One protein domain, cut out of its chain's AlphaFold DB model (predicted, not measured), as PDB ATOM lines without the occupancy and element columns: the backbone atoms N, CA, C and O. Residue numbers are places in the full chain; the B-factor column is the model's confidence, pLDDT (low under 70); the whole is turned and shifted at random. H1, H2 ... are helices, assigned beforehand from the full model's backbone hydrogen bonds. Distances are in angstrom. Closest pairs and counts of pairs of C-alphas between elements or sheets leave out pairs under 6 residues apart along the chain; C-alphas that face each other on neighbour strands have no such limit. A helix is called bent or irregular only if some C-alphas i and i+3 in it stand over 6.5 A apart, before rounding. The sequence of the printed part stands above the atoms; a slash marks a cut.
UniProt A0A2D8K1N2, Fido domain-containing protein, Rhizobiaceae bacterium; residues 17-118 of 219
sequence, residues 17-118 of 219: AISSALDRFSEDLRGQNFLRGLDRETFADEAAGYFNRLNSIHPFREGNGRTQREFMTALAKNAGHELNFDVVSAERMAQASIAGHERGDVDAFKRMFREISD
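Overview. This is residues 17 to 118 of the 219 residues of the protein "Fido domain-containing protein" of Rhizobiaceae bacterium (UniProt A0A2D8K1N2). One helix, H2, runs through the middle of this five-helix cluster, with H1 and H3 running beside it the other way, their three centres making a triangle, and a hairpin of H4 and H5 packed across H2 on the side away from H1. H1 sits farthest out and meets H2 with 6 pairs of C-alphas, while H5 crosses H2 closely; after H3 the unnamed residues 80 to 89 lead back to H4. The printed part has 102 residues with five named helices, H1 to H5 in order along it, and no named strand; the class is all helix. The whole is compact, with a radius of gyration of the C-alphas of 12.8 A, and its C-alphas span 32 by 32 by 23 A along their three main axes.

Along the chain. Find C-alpha 17 at (30.906, 32.496, 52.864); from there H1 runs through residues 17 to 31, 20.9 A from first to last C-alpha, with z falling to 32.200 at C-alpha 31. After residues 32 to 39, in which 33 to 35 are a short helical run, look for C-alpha 40 at (23.337, 14.620, 27.228). There H2 begins, residues 40 to 57, the longest helix at 18 residues and 25.4 A, and z climbs along it. H3 takes residues 64 to 79 over 22.0 A, and its z falls again. H4 holds residues 90 to 102 over 18.0 A and runs mostly along rising x. H5 holds residues 107 to 116 over 14.2 A and ends at C-alpha 116, at (16.459, 11.762, 34.852). No helix is bent.

Arrangement. Begin at H2, the hub, which touches the four other helices. Look at its residues 50 to 57, with which alone it touches H1: the closest C-alphas are those of Ile 18 and Ile 57, 6.2 A apart, and the two helices form a hairpin, opposite ways at a shallow tilt of 16 degrees. H2 and H3 are a hairpin too, opposite ways at a shallow tilt of 29 degrees; H2 touches H3 with residues 47 to 55 alone, and the closest C-alphas, of Leu 54 and Gln 68, are 7.3 A apart. Turn to H5, which touches H2 with 16 pairs of C-alphas within 8 A, the closest being those of Asp 45 and Lys 110 at 4.9 A; they run opposite ways at a steep tilt of 57 degrees. H4 stands about perpendicular to H2, at 74 degrees, and touches it with residues 97 to 101 alone, against residues 52 to 56 of H2; the C-alphas of Asn 52 and Gly 100 are closest, at 6.2 A. H4 and H5 form a third hairpin, opposite ways at a tilt of 35.2 degrees, only just steep; H4 touches H5 with residues 95 to 100 alone, and the closest C-alphas are those of Ala 96 and Ala 108, 5.1 A apart. The helix packing is part aligned, part crossed, with 2 of these 5 touching pairs at a shallow tilt. H1 is apart from H3, H4 and H5, and H3 is apart from H4 and H5. In H1, H2, H3, H4 and H5 every O i to N i+4 pair is within hydrogen-bond range.

Size, cuts and confidence. The two C-alphas farthest apart are those of Ala 17 and Asp 118, the first and last printed residues, at 35.1 A. The printed part has no cut. The link from H4 to H5 is tight, with 4 residues, and the other three are short; no link is long. Look in the B-factor column for the pLDDT: its mean over the printed part is 94.6, and no printed residue is under 70.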
ATOM      1  N   ALA A  17      30.415  33.337  53.950       71.81
ATOM      2  CA  ALA A  17      30.906  32.496  52.864       71.81
ATOM      3  C   ALA A  17      29.839  32.169  51.805       71.81
ATOM      4  O   ALA A  17      30.212  31.788  50.699       71.81
ATOM      5  N   ILE A  18      28.542  32.323  52.111       81.06
ATOM      6  CA  ILE A  18      27.449  31.957  51.193       81.06
ATOM      7  C   ILE A  18      27.467  32.855  49.952       81.06
ATOM      8  O   ILE A  18      27.459  32.338  48.839       81.06
ATOM      9  N   SER A  19      27.554  34.180  50.130       84.62
ATOM     10  CA  SER A  19      27.572  35.127  49.002       84.62
ATOM     11  C   SER A  19      28.758  34.859  48.081       84.62
ATOM     12  O   SER A  19      28.564  34.566  46.910       84.62
ATOM     13  N   SER A  20      29.981  34.830  48.621       87.62
ATOM     14  CA  SER A  20      31.167  34.573  47.799       87.62
ATOM     15  C   SER A  20      31.179  33.174  47.174       87.62
ATOM     16  O   SER A  20      31.790  32.983  46.127       87.62
ATOM     17  N   ALA A  21      30.545  32.175  47.799       89.50
ATOM     18  CA  ALA A  21      30.400  30.853  47.196       89.50
ATOM     19  C   ALA A  21      29.415  30.863  46.019       89.50
ATOM     20  O   ALA A  21      29.701  30.235  45.002       89.50
ATOM     21  N   LEU A  22      28.301  31.592  46.127       92.62
ATOM     22  CA  LEU A  22      27.352  31.782  45.026       92.62
ATOM     23  C   LEU A  22      27.946  32.611  43.883       92.62
ATOM     24  O   LEU A  22      27.687  32.296  42.720       92.62
ATOM     25  N   ASP A  23      28.763  33.620  44.194       93.12
ATOM     26  CA  ASP A  23      29.471  34.422  43.190       93.12
ATOM     27  C   ASP A  23      30.408  33.529  42.368       93.12
ATOM     28  O   ASP A  23      30.267  33.448  41.149       93.12
ATOM     29  N   ARG A  24      31.266  32.745  43.040       93.81
ATOM     30  CA  ARG A  24      32.150  31.768  42.378       93.81
ATOM     31  C   ARG A  24      31.377  30.723  41.582       93.81
ATOM     32  O   ARG A  24      31.721  30.446  40.442       93.81
ATOM     33  N   PHE A  25      30.310  30.167  42.158       94.69
ATOM     34  CA  PHE A  25      29.437  29.221  41.460       94.69
ATOM     35  C   PHE A  25      28.900  29.813  40.148       94.69
ATOM     36  O   PHE A  25      28.909  29.147  39.111       94.69
ATOM     37  N   SER A  26      28.454  31.069  40.187       94.12
ATOM     38  CA  SER A  26      27.870  31.762  39.037       94.12
ATOM     39  C   SER A  26      28.918  32.129  37.985       94.12
ATOM     40  O   SER A  26      28.654  32.001  36.788       94.12
ATOM     41  N   GLU A  27      30.100  32.575  38.411       97.12
ATOM     42  CA  GLU A  27      31.243  32.859  37.538       97.12
ATOM     43  C   GLU A  27      31.726  31.595  36.822       97.12
ATOM     44  O   GLU A  27      31.838  31.601  35.594       97.12
ATOM     45  N   ASP A  28      31.906  30.497  37.559       97.56
ATOM     46  CA  ASP A  28      32.307  29.203  37.006       97.56
ATOM     47  C   ASP A  28      31.286  28.700  35.983       97.56
ATOM     48  O   ASP A  28      31.651  28.299  34.878       97.56
ATOM     49  N   LEU A  29      29.991  28.728  36.318       97.06
ATOM     50  CA  LEU A  29      28.934  28.254  35.421       97.06
ATOM     51  C   LEU A  29      28.853  29.095  34.137       97.06
ATOM     52  O   LEU A  29      28.651  28.549  33.050       97.06
ATOM     53  N   ARG A  30      29.064  30.414  34.239       97.50
ATOM     54  CA  ARG A  30      29.172  31.307  33.077       97.50
ATOM     55  C   ARG A  30      30.399  30.968  32.229       97.50
ATOM     56  O   ARG A  30      30.284  30.931  31.006       97.50
ATOM     57  N   GLY A  31      31.541  30.698  32.864       97.62
ATOM     58  CA  GLY A  31      32.773  30.264  32.200       97.62
ATOM     59  C   GLY A  31      32.611  28.946  31.437       97.62
ATOM     60  O   GLY A  31      33.157  28.801  30.348       97.62
ATOM     61  N   GLN A  32      31.775  28.035  31.945       97.44
ATOM     62  CA  GLN A  32      31.370  26.791  31.270       97.44
ATOM     63  C   GLN A  32      30.206  26.975  30.282       97.44
ATOM     64  O   GLN A  32      29.512  26.019  29.936       97.44
ATOM     65  N   ASN A  33      29.941  28.207  29.839       97.56
ATOM     66  CA  ASN A  33      28.896  28.524  28.867       97.56
ATOM     67  C   ASN A  33      27.481  28.061  29.286       97.56
ATOM     68  O   ASN A  33      26.639  27.767  28.430       97.56
ATOM     69  N   PHE A  34      27.211  27.996  30.594       97.94
ATOM     70  CA  PHE A  34      25.984  27.428  31.167       97.94
ATOM     71  C   PHE A  34      25.712  25.990  30.707       97.94
ATOM     72  O   PHE A  34      24.563  25.622  30.470       97.94
ATOM     73  N   LEU A  35      26.777  25.196  30.549       98.31
ATOM     74  CA  LEU A  35      26.744  23.795  30.116       98.31
ATOM     75  C   LEU A  35      26.139  23.569  28.718       98.31
ATOM     76  O   LEU A  35      25.761  22.453  28.373       98.31
ATOM     77  N   ARG A  36      26.042  24.620  27.895       98.31
ATOM     78  CA  ARG A  36      25.537  24.527  26.518       98.31
ATOM     79  C   ARG A  36      26.553  23.868  25.592       98.31
ATOM     80  O   ARG A  36      27.748  24.148  25.677       98.31
ATOM     81  N   GLY A  37      26.050  23.105  24.620       97.75
ATOM     82  CA  GLY A  37      26.862  22.472  23.575       97.75
ATOM     83  C   GLY A  37      27.498  21.142  23.987       97.75
ATOM     84  O   GLY A  37      28.334  20.622  23.252       97.75
ATOM     85  N   LEU A  38      27.111  20.600  25.143       98.12
ATOM     86  CA  LEU A  38      27.497  19.270  25.597       98.12
ATOM     87  C   LEU A  38      26.512  18.223  25.056       98.12
ATOM     88  O   LEU A  38      25.352  18.526  24.781       98.12
ATOM     89  N   ASP A  39      26.960  16.978  24.899       97.94
ATOM     90  CA  ASP A  39      26.018  15.868  24.758       97.94
ATOM     91  C   ASP A  39      25.318  15.593  26.100       97.94
ATOM     92  O   ASP A  39      25.798  15.991  27.161       97.94
ATOM     93  N   ARG A  40      24.188  14.880  26.056       97.94
ATOM     94  CA  ARG A  40      23.337  14.620  27.228       97.94
ATOM     95  C   ARG A  40      24.092  14.032  28.421       97.94
ATOM     96  O   ARG A  40      23.771  14.368  29.557       97.94
ATOM     97  N   GLU A  41      25.046  13.132  28.198       96.19
ATOM     98  CA  GLU A  41      25.723  12.447  29.303       96.19
ATOM     99  C   GLU A  41      26.793  13.309  29.931       96.19
ATOM    100  O   GLU A  41      26.854  13.404  31.156       96.19
ATOM    101  N   THR A  42      27.581  13.980  29.093       98.12
ATOM    102  CA  THR A  42      28.540  14.977  29.559       98.12
ATOM    103  C   THR A  42      27.809  16.092  30.311       98.12
ATOM    104  O   THR A  42      28.215  16.461  31.410       98.12
ATOM    105  N   PHE A  43      26.670  16.567  29.793       98.62
ATOM    106  CA  PHE A  43      25.802  17.511  30.497       98.62
ATOM    107  C   PHE A  43      25.336  16.966  31.850       98.62
ATOM    108  O   PHE A  43      25.463  17.661  32.854       98.62
ATOM    109  N   ALA A  44      24.804  15.742  31.894       98.31
ATOM    110  CA  ALA A  44      24.292  15.139  33.122       98.31
ATOM    111  C   ALA A  44      25.373  15.037  34.211       98.31
ATOM    112  O   ALA A  44      25.101  15.326  35.378       98.31
ATOM    113  N   ASP A  45      26.597  14.672  33.830       98.12
ATOM    114  CA  ASP A  45      27.725  14.554  34.752       98.12
ATOM    115  C   ASP A  45      28.173  15.907  35.310       98.12
ATOM    116  O   ASP A  45      28.355  16.049  36.524       98.12
ATOM    117  N   GLU A  46      28.309  16.914  34.446       98.31
ATOM    118  CA  GLU A  46      28.668  18.273  34.859       98.31
ATOM    119  C   GLU A  46      27.562  18.896  35.722       98.31
ATOM    120  O   GLU A  46      27.822  19.444  36.798       98.31
ATOM    121  N   ALA A  47      26.300  18.749  35.305       98.44
ATOM    122  CA  ALA A  47      25.133  19.237  36.029       98.44
ATOM    123  C   ALA A  47      25.021  18.606  37.426       98.44
ATOM    124  O   ALA A  47      24.755  19.325  38.390       98.44
ATOM    125  N   ALA A  48      25.300  17.307  37.571       98.19
ATOM    126  CA  ALA A  48      25.384  16.638  38.870       98.19
ATOM    127  C   ALA A  48      26.448  17.269  39.784       98.19
ATOM    128  O   ALA A  48      26.200  17.493  40.971       98.19
ATOM    129  N   GLY A  49      27.616  17.615  39.235       96.75
ATOM    130  CA  GLY A  49      28.673  18.317  39.967       96.75
ATOM    131  C   GLY A  49      28.266  19.720  40.418       96.75
ATOM    132  O   GLY A  49      28.548  20.123  41.551       96.75
ATOM    133  N   TYR A  50      27.576  20.482  39.566       97.44
ATOM    134  CA  TYR A  50      27.013  21.782  39.950       97.44
ATOM    135  C   TYR A  50      25.896  21.645  40.991       97.44
ATOM    136  O   TYR A  50      25.873  22.415  41.952       97.44
ATOM    137  N   PHE A  51      25.029  20.641  40.872       97.25
ATOM    138  CA  PHE A  51      23.985  20.382  41.859       97.25
ATOM    139  C   PHE A  51      24.569  20.038  43.231       97.25
ATOM    140  O   PHE A  51      24.141  20.626  44.221       97.25
ATOM    141  N   ASN A  52      25.590  19.174  43.301       95.19
ATOM    142  CA  ASN A  52      26.266  18.855  44.562       95.19
ATOM    143  C   ASN A  52      26.871  20.110  45.213       95.19
ATOM    144  O   ASN A  52      26.637  20.375  46.390       95.19
ATOM    145  N   ARG A  53      27.577  20.940  44.429       93.25
ATOM    146  CA  ARG A  53      28.137  22.213  44.911       93.25
ATOM    147  C   ARG A  53      27.051  23.136  45.468       93.25
ATOM    148  O   ARG A  53      27.198  23.656  46.571       93.25
ATOM    149  N   LEU A  54      25.949  23.316  44.741       92.94
ATOM    150  CA  LEU A  54      24.836  24.159  45.185       92.94
ATOM    151  C   LEU A  54      24.131  23.588  46.428       92.94
ATOM    152  O   LEU A  54      23.688  24.349  47.294       92.94
ATOM    153  N   ASN A  55      24.058  22.259  46.540       91.06
ATOM    154  CA  ASN A  55      23.512  21.554  47.695       91.06
ATOM    155  C   ASN A  55      24.326  21.818  48.972       91.06
ATOM    156  O   ASN A  55      23.735  22.080  50.021       91.06
ATOM    157  N   SER A  56      25.660  21.847  48.869       88.44
ATOM    158  CA  SER A  56      26.562  22.167  49.986       88.44
ATOM    159  C   SER A  56      26.548  23.649  50.387       88.44
ATOM    160  O   SER A  56      26.758  23.964  51.559       88.44
ATOM    161  N   ILE A  57      26.282  24.573  49.452       89.69
ATOM    162  CA  ILE A  57      26.169  26.014  49.766       89.69
ATOM    163  C   ILE A  57      24.955  26.287  50.666       89.69
ATOM    164  O   ILE A  57      25.052  27.103  51.578       89.69
ATOM    165  N   HIS A  58      23.831  25.609  50.412       85.06
ATOM    166  CA  HIS A  58      22.596  25.691  51.205       85.06
ATOM    167  C   HIS A  58      22.145  27.137  51.537       85.06
ATOM    168  O   HIS A  58      22.020  27.508  52.706       85.06
ATOM    169  N   PRO A  59      21.913  27.990  50.520       85.69
ATOM    170  CA  PRO A  59      21.855  29.444  50.702       85.69
ATOM    171  C   PRO A  59      20.607  29.976  51.425       85.69
ATOM    172  O   PRO A  59      20.615  31.116  51.891       85.69
ATOM    173  N   PHE A  60      19.529  29.195  51.512       87.12
ATOM    174  CA  PHE A  60      18.268  29.615  52.127       87.12
ATOM    175  C   PHE A  60      18.022  28.933  53.477       87.12
ATOM    176  O   PHE A  60      18.512  27.838  53.745       87.12
ATOM    177  N   ARG A  61      17.190  29.548  54.326       84.19
ATOM    178  CA  ARG A  61      16.780  28.973  55.623       84.19
ATOM    179  C   ARG A  61      15.842  27.766  55.483       84.19
ATOM    180  O   ARG A  61      15.831  26.896  56.353       84.19
ATOM    181  N   GLU A  62      15.047  27.756  54.418       84.44
ATOM    182  CA  GLU A  62      14.138  26.688  54.002       84.44
ATOM    183  C   GLU A  62      13.929  26.797  52.481       84.44
ATOM    184  O   GLU A  62      14.142  27.855  51.892       84.44
ATOM    185  N   GLY A  63      13.509  25.711  51.830       90.25
ATOM    186  CA  GLY A  63      13.147  25.725  50.412       90.25
ATOM    187  C   GLY A  63      14.295  25.439  49.446       90.25
ATOM    188  O   GLY A  63      14.025  25.328  48.254       90.25
ATOM    189  N   ASN A  64      15.523  25.216  49.937       92.50
ATOM    190  CA  ASN A  64      16.701  24.918  49.109       92.50
ATOM    191  C   ASN A  64      16.430  23.843  48.058       92.50
ATOM    192  O   ASN A  64      16.622  24.099  46.878       92.50
ATOM    193  N   GLY A  65      15.897  22.686  48.460       93.50
ATOM    194  CA  GLY A  65      15.652  21.588  47.524       93.50
ATOM    195  C   GLY A  65      14.692  21.949  46.383       93.50
ATOM    196  O   GLY A  65      14.923  21.539  45.252       93.50
ATOM    197  N   ARG A  66      13.641  22.743  46.647       94.62
ATOM    198  CA  ARG A  66      12.710  23.201  45.598       94.62
ATOM    199  C   ARG A  66      13.418  24.158  44.643       94.62
ATOM    200  O   ARG A  66      13.429  23.919  43.444       94.62
ATOM    201  N   THR A  67      14.081  25.178  45.183       96.56
ATOM    202  CA  THR A  67      14.792  26.179  44.379       96.56
ATOM    203  C   THR A  67      15.921  25.568  43.549       96.56
ATOM    204  O   THR A  67      16.086  25.916  42.386       96.56
ATOM    205  N   GLN A  68      16.683  24.634  44.121       97.00
ATOM    206  CA  GLN A  68      17.780  23.948  43.437       97.00
ATOM    207  C   GLN A  68      17.277  23.108  42.262       97.00
ATOM    208  O   GLN A  68      17.863  23.175  41.185       97.00
ATOM    209  N   ARG A  69      16.191  22.343  42.443       97.88
ATOM    210  CA  ARG A  69      15.606  21.540  41.359       97.88
ATOM    211  C   ARG A  69      15.104  22.420  40.221       97.88
ATOM    212  O   ARG A  69      15.508  22.193  39.090       97.88
ATOM    213  N   GLU A  70      14.335  23.464  40.523       98.06
ATOM    214  CA  GLU A  70      13.846  24.403  39.501       98.06
ATOM    215  C   GLU A  70      14.990  25.096  38.751       98.06
ATOM    216  O   GLU A  70      14.964  25.206  37.525       98.06
ATOM    217  N   PHE A  71      16.038  25.511  39.470       98.19
ATOM    218  CA  PHE A  71      17.232  26.081  38.854       98.19
ATOM    219  C   PHE A  71      17.899  25.096  37.884       98.19
ATOM    220  O   PHE A  71      18.213  25.471  36.753       98.19
ATOM    221  N   MET A  72      18.084  23.835  38.288       98.56
ATOM    222  CA  MET A  72      18.689  22.823  37.420       98.56
ATOM    223  C   MET A  72      17.805  22.475  36.223       98.56
ATOM    224  O   MET A  72      18.332  22.312  35.125       98.56
ATOM    225  N   THR A  73      16.485  22.409  36.394       98.44
ATOM    226  CA  THR A  73      15.538  22.195  35.291       98.44
ATOM    227  C   THR A  73      15.622  23.332  34.269       98.44
ATOM    228  O   THR A  73      15.706  23.084  33.065       98.44
ATOM    229  N   ALA A  74      15.681  24.587  34.727       98.56
ATOM    230  CA  ALA A  74      15.854  25.743  33.849       98.56
ATOM    231  C   ALA A  74      17.225  25.745  33.146       98.56
ATOM    232  O   ALA A  74      17.300  26.029  31.947       98.56
ATOM    233  N   LEU A  75      18.297  25.391  33.864       98.56
ATOM    234  CA  LEU A  75      19.644  25.254  33.304       98.56
ATOM    235  C   LEU A  75      19.685  24.181  32.209       98.56
ATOM    236  O   LEU A  75      20.210  24.444  31.130       98.56
ATOM    237  N   ALA A  76      19.094  23.009  32.461       98.62
ATOM    238  CA  ALA A  76      19.002  21.923  31.488       98.62
ATOM    239  C   ALA A  76      18.266  22.362  30.227       98.62
ATOM    240  O   ALA A  76      18.801  22.228  29.126       98.62
ATOM    241  N   LYS A  77      17.098  22.992  30.390       98.38
ATOM    242  CA  LYS A  77      16.310  23.503  29.266       98.38
ATOM    243  C   LYS A  77      17.098  24.513  28.429       98.38
ATOM    244  O   LYS A  77      17.073  24.448  27.205       98.38
ATOM    245  N   ASN A  78      17.831  25.420  29.074       98.19
ATOM    246  CA  ASN A  78      18.710  26.371  28.390       98.19
ATOM    247  C   ASN A  78      19.903  25.689  27.687       98.19
ATOM    248  O   ASN A  78      20.392  26.196  26.678       98.19
ATOM    249  N   ALA A  79      20.365  24.551  28.206       98.25
ATOM    250  CA  ALA A  79      21.419  23.733  27.612       98.25
ATOM    251  C   ALA A  79      20.944  22.827  26.461       98.25
ATOM    252  O   ALA A  79      21.787  22.287  25.748       98.25
ATOM    253  N   GLY A  80      19.630  22.711  26.232       98.31
ATOM    254  CA  GLY A  80      19.049  21.816  25.225       98.31
ATOM    255  C   GLY A  80      18.806  20.391  25.734       98.31
ATOM    256  O   GLY A  80      18.742  19.456  24.939       98.31
ATOM    257  N   HIS A  81      18.685  20.218  27.050       98.38
ATOM    258  CA  HIS A  81      18.427  18.941  27.711       98.38
ATOM    259  C   HIS A  81      17.203  19.027  28.629       98.38
ATOM    260  O   HIS A  81      16.690  20.107  28.922       98.38
ATOM    261  N   GLU A  82      16.769  17.877  29.137       97.44
ATOM    262  CA  GLU A  82      15.714  17.776  30.142       97.44
ATOM    263  C   GLU A  82      16.264  17.169  31.437       97.44
ATOM    264  O   GLU A  82      17.248  16.427  31.426       97.44
ATOM    265  N   LEU A  83      15.633  17.505  32.560       98.56
ATOM    266  CA  LEU A  83      15.836  16.860  33.855       98.56
ATOM    267  C   LEU A  83      14.467  16.703  34.516       98.56
ATOM    268  O   LEU A  83      13.839  17.701  34.869       98.56
ATOM    269  N   ASN A  84      14.017  15.465  34.698       98.38
ATOM    270  CA  ASN A  84      12.759  15.168  35.373       98.38
ATOM    271  C   ASN A  84      13.013  14.713  36.819       98.38
ATOM    272  O   ASN A  84      13.302  13.548  37.083       98.38
ATOM    273  N   PHE A  85      12.914  15.628  37.780       98.38
ATOM    274  CA  PHE A  85      13.089  15.274  39.191       98.38
ATOM    275  C   PHE A  85      11.894  14.524  39.802       98.38
ATOM    276  O   PHE A  85      12.051  13.977  40.893       98.38
ATOM    277  N   ASP A  86      10.738  14.462  39.135       97.69
ATOM    278  CA  ASP A  86       9.526  13.845  39.693       97.69
ATOM    279  C   ASP A  86       9.658  12.325  39.839       97.69
ATOM    280  O   ASP A  86       9.013  11.725  40.697       97.69
ATOM    281  N   VAL A  87      10.562  11.711  39.069       97.94
ATOM    282  CA  VAL A  87      10.894  10.281  39.155       97.94
ATOM    283  C   VAL A  87      11.949   9.949  40.220       97.94
ATOM    284  O   VAL A  87      12.404   8.806  40.321       97.94
ATOM    285  N   VAL A  88      12.386  10.929  41.018       98.31
ATOM    286  CA  VAL A  88      13.391  10.740  42.073       98.31
ATOM    287  C   VAL A  88      12.719  10.629  43.436       98.31
ATOM    288  O   VAL A  88      12.084  11.569  43.909       98.31
ATOM    289  N   SER A  89      12.926   9.502  44.121       98.00
ATOM    290  CA  SER A  89      12.416   9.320  45.481       98.00
ATOM    291  C   SER A  89      13.156  10.196  46.498       98.00
ATOM    292  O   SER A  89      14.332  10.541  46.324       98.00
ATOM    293  N   ALA A  90      12.477  10.541  47.595       96.75
ATOM    294  CA  ALA A  90      13.074  11.323  48.676       96.75
ATOM    295  C   ALA A  90      14.287  10.599  49.280       96.75
ATOM    296  O   ALA A  90      15.328  11.221  49.495       96.75
ATOM    297  N   GLU A  91      14.181   9.279  49.455       96.88
ATOM    298  CA  GLU A  91      15.273   8.428  49.932       96.88
ATOM    299  C   GLU A  91      16.490   8.475  48.997       96.88
ATOM    300  O   GLU A  91      17.620   8.674  49.444       96.88
ATOM    301  N   ARG A  92      16.283   8.382  47.677       97.56
ATOM    302  CA  ARG A  92      17.382   8.456  46.703       97.56
ATOM    303  C   ARG A  92      18.088   9.809  46.726       97.56
ATOM    304  O   ARG A  92      19.319   9.857  46.713       97.56
ATOM    305  N   MET A  93      17.325  10.900  46.771       97.75
ATOM    306  CA  MET A  93      17.882  12.251  46.865       97.75
ATOM    307  C   MET A  93      18.685  12.434  48.162       97.75
ATOM    308  O   MET A  93      19.767  13.028  48.138       97.75
ATOM    309  N   ALA A  94      18.186  11.908  49.283       95.38
ATOM    310  CA  ALA A  94      18.872  11.958  50.570       95.38
ATOM    311  C   ALA A  94      20.200  11.192  50.529       95.38
ATOM    312  O   ALA A  94      21.235  11.767  50.864       95.38
ATOM    313  N   GLN A  95      20.201   9.948  50.042       95.06
ATOM    314  CA  GLN A  95      21.418   9.141  49.935       95.06
ATOM    315  C   GLN A  95      22.475   9.784  49.028       95.06
ATOM    316  O   GLN A  95      23.647   9.835  49.404       95.06
ATOM    317  N   ALA A  96      22.077  10.317  47.867       96.00
ATOM    318  CA  ALA A  96      22.997  11.020  46.971       96.00
ATOM    319  C   ALA A  96      23.571  12.291  47.620       96.00
ATOM    320  O   ALA A  96      24.767  12.551  47.521       96.00
ATOM    321  N   SER A  97      22.739  13.042  48.347       94.25
ATOM    322  CA  SER A  97      23.171  14.239  49.079       94.25
ATOM    323  C   SER A  97      24.176  13.919  50.184       94.25
ATOM    324  O   SER A  97      25.169  14.626  50.319       94.25
ATOM    325  N   ILE A  98      23.934  12.855  50.955       91.00
ATOM    326  CA  ILE A  98      24.842  12.379  52.008       91.00
ATOM    327  C   ILE A  98      26.174  11.945  51.385       91.00
ATOM    328  O   ILE A  98      27.230  12.359  51.851       91.00
ATOM    329  N   ALA A  99      26.135  11.169  50.296       90.81
ATOM    330  CA  ALA A  99      27.336  10.736  49.582       90.81
ATOM    331  C   ALA A  99      28.188  11.917  49.095       90.81
ATOM    332  O   ALA A  99      29.391  11.966  49.357       90.81
ATOM    333  N   GLY A 100      27.553  12.885  48.434       89.69
ATOM    334  CA  GLY A 100      28.240  14.040  47.870       89.69
ATOM    335  C   GLY A 100      28.794  15.000  48.919       89.69
ATOM    336  O   GLY A 100      29.854  15.583  48.695       89.69
ATOM    337  N   HIS A 101      28.114  15.143  50.060       82.94
ATOM    338  CA  HIS A 101      28.532  16.042  51.139       82.94
ATOM    339  C   HIS A 101      29.590  15.416  52.050       82.94
ATOM    340  O   HIS A 101      30.629  16.020  52.264       82.94
ATOM    341  N   GLU A 102      29.367  14.197  52.548       81.75
ATOM    342  CA  GLU A 102      30.259  13.574  53.541       81.75
ATOM    343  C   GLU A 102      31.482  12.899  52.921       81.75
ATOM    344  O   GLU A 102      32.530  12.803  53.555       81.75
ATOM    345  N   ARG A 103      31.354  12.372  51.698       78.38
ATOM    346  CA  ARG A 103      32.423  11.595  51.047       78.38
ATOM    347  C   ARG A 103      33.045  12.313  49.857       78.38
ATOM    348  O   ARG A 103      33.988  11.794  49.268       78.38
ATOM    349  N   GLY A 104      32.499  13.470  49.469       81.12
ATOM    350  CA  GLY A 104      32.838  14.121  48.203       81.12
ATOM    351  C   GLY A 104      32.483  13.267  46.977       81.12
ATOM    352  O   GLY A 104      32.991  13.519  45.887       81.12
ATOM    353  N   ASP A 105      31.642  12.243  47.151       88.69
ATOM    354  CA  ASP A 105      31.307  11.268  46.121       88.69
ATOM    355  C   ASP A 105      30.090  11.741  45.319       88.69
ATOM    356  O   ASP A 105      28.940  11.664  45.758       88.69
ATOM    357  N   VAL A 106      30.361  12.248  44.118       94.31
ATOM    358  CA  VAL A 106      29.341  12.778  43.204       94.31
ATOM    359  C   VAL A 106      28.762  11.677  42.306       94.31
ATOM    360  O   VAL A 106      27.809  11.931  41.572       94.31
ATOM    361  N   ASP A 107      29.259  10.440  42.350       95.62
ATOM    362  CA  ASP A 107      28.847   9.401  41.398       95.62
ATOM    363  C   ASP A 107      27.373   9.012  41.565       95.62
ATOM    364  O   ASP A 107      26.679   8.768  40.574       95.62
ATOM    365  N   ALA A 108      26.846   9.071  42.792       95.69
ATOM    366  CA  ALA A 108      25.416   8.904  43.051       95.69
ATOM    367  C   ALA A 108      24.568   9.982  42.347       95.69
ATOM    368  O   ALA A 108      23.537   9.666  41.744       95.69
ATOM    369  N   PHE A 109      25.021  11.242  42.367       97.75
ATOM    370  CA  PHE A 109      24.380  12.325  41.621       97.75
ATOM    371  C   PHE A 109      24.529  12.131  40.115       97.75
ATOM    372  O   PHE A 109      23.534  12.250  39.409       97.75
ATOM    373  N   LYS A 110      25.715  11.769  39.611       97.81
ATOM    374  CA  LYS A 110      25.931  11.523  38.174       97.81
ATOM    375  C   LYS A 110      25.010  10.431  37.650       97.81
ATOM    376  O   LYS A 110      24.311  10.633  36.661       97.81
ATOM    377  N   ARG A 111      24.931   9.294  38.350       96.81
ATOM    378  CA  ARG A 111      23.993   8.216  38.012       96.81
ATOM    379  C   ARG A 111      22.560   8.735  37.948       96.81
ATOM    380  O   ARG A 111      21.864   8.473  36.971       96.81
ATOM    381  N   MET A 112      22.127   9.473  38.968       98.38
ATOM    382  CA  MET A 112      20.781  10.038  39.018       98.38
ATOM    383  C   MET A 112      20.518  11.018  37.868       98.38
ATOM    384  O   MET A 112      19.501  10.893  37.199       98.38
ATOM    385  N   PHE A 113      21.437  11.936  37.575       98.62
ATOM    386  CA  PHE A 113      21.288  12.912  36.491       98.62
ATOM    387  C   PHE A 113      21.273  12.251  35.109       98.62
ATOM    388  O   PHE A 113      20.482  12.639  34.248       98.62
ATOM    389  N   ARG A 114      22.080  11.206  34.888       98.12
ATOM    390  CA  ARG A 114      22.038  10.405  33.651       98.12
ATOM    391  C   ARG A 114      20.708   9.680  33.470       98.12
ATOM    392  O   ARG A 114      20.335   9.409  32.333       98.12
ATOM    393  N   GLU A 115      20.040   9.321  34.565       97.88
ATOM    394  CA  GLU A 115      18.719   8.689  34.556       97.88
ATOM    395  C   GLU A 115      17.618   9.691  34.238       97.88
ATOM    396  O   GLU A 115      16.858   9.474  33.304       97.88
ATOM    397  N   ILE A 116      17.563  10.801  34.971       98.50
ATOM    398  CA  ILE A 116      16.459  11.762  34.852       98.50
ATOM    399  C   ILE A 116      16.551  12.672  33.624       98.50
ATOM    400  O   ILE A 116      15.622  13.430  33.363       98.50
ATOM    401  N   SER A 117      17.668  12.619  32.897       98.31
ATOM    402  CA  SER A 117      17.826  13.264  31.589       98.31
ATOM    403  C   SER A 117      17.530  12.341  30.411       98.31
ATOM    404  O   SER A 117      17.480  12.811  29.280       98.31
ATOM    405  N   ASP A 118      17.390  11.032  30.642       97.94
ATOM    406  CA  ASP A 118      17.161  10.031  29.599       97.94
ATOM    407  C   ASP A 118      15.658   9.723  29.487       97.94
ATOM    408  O   ASP A 118      15.111   9.109  30.410       97.94
TER     409      ASP A 118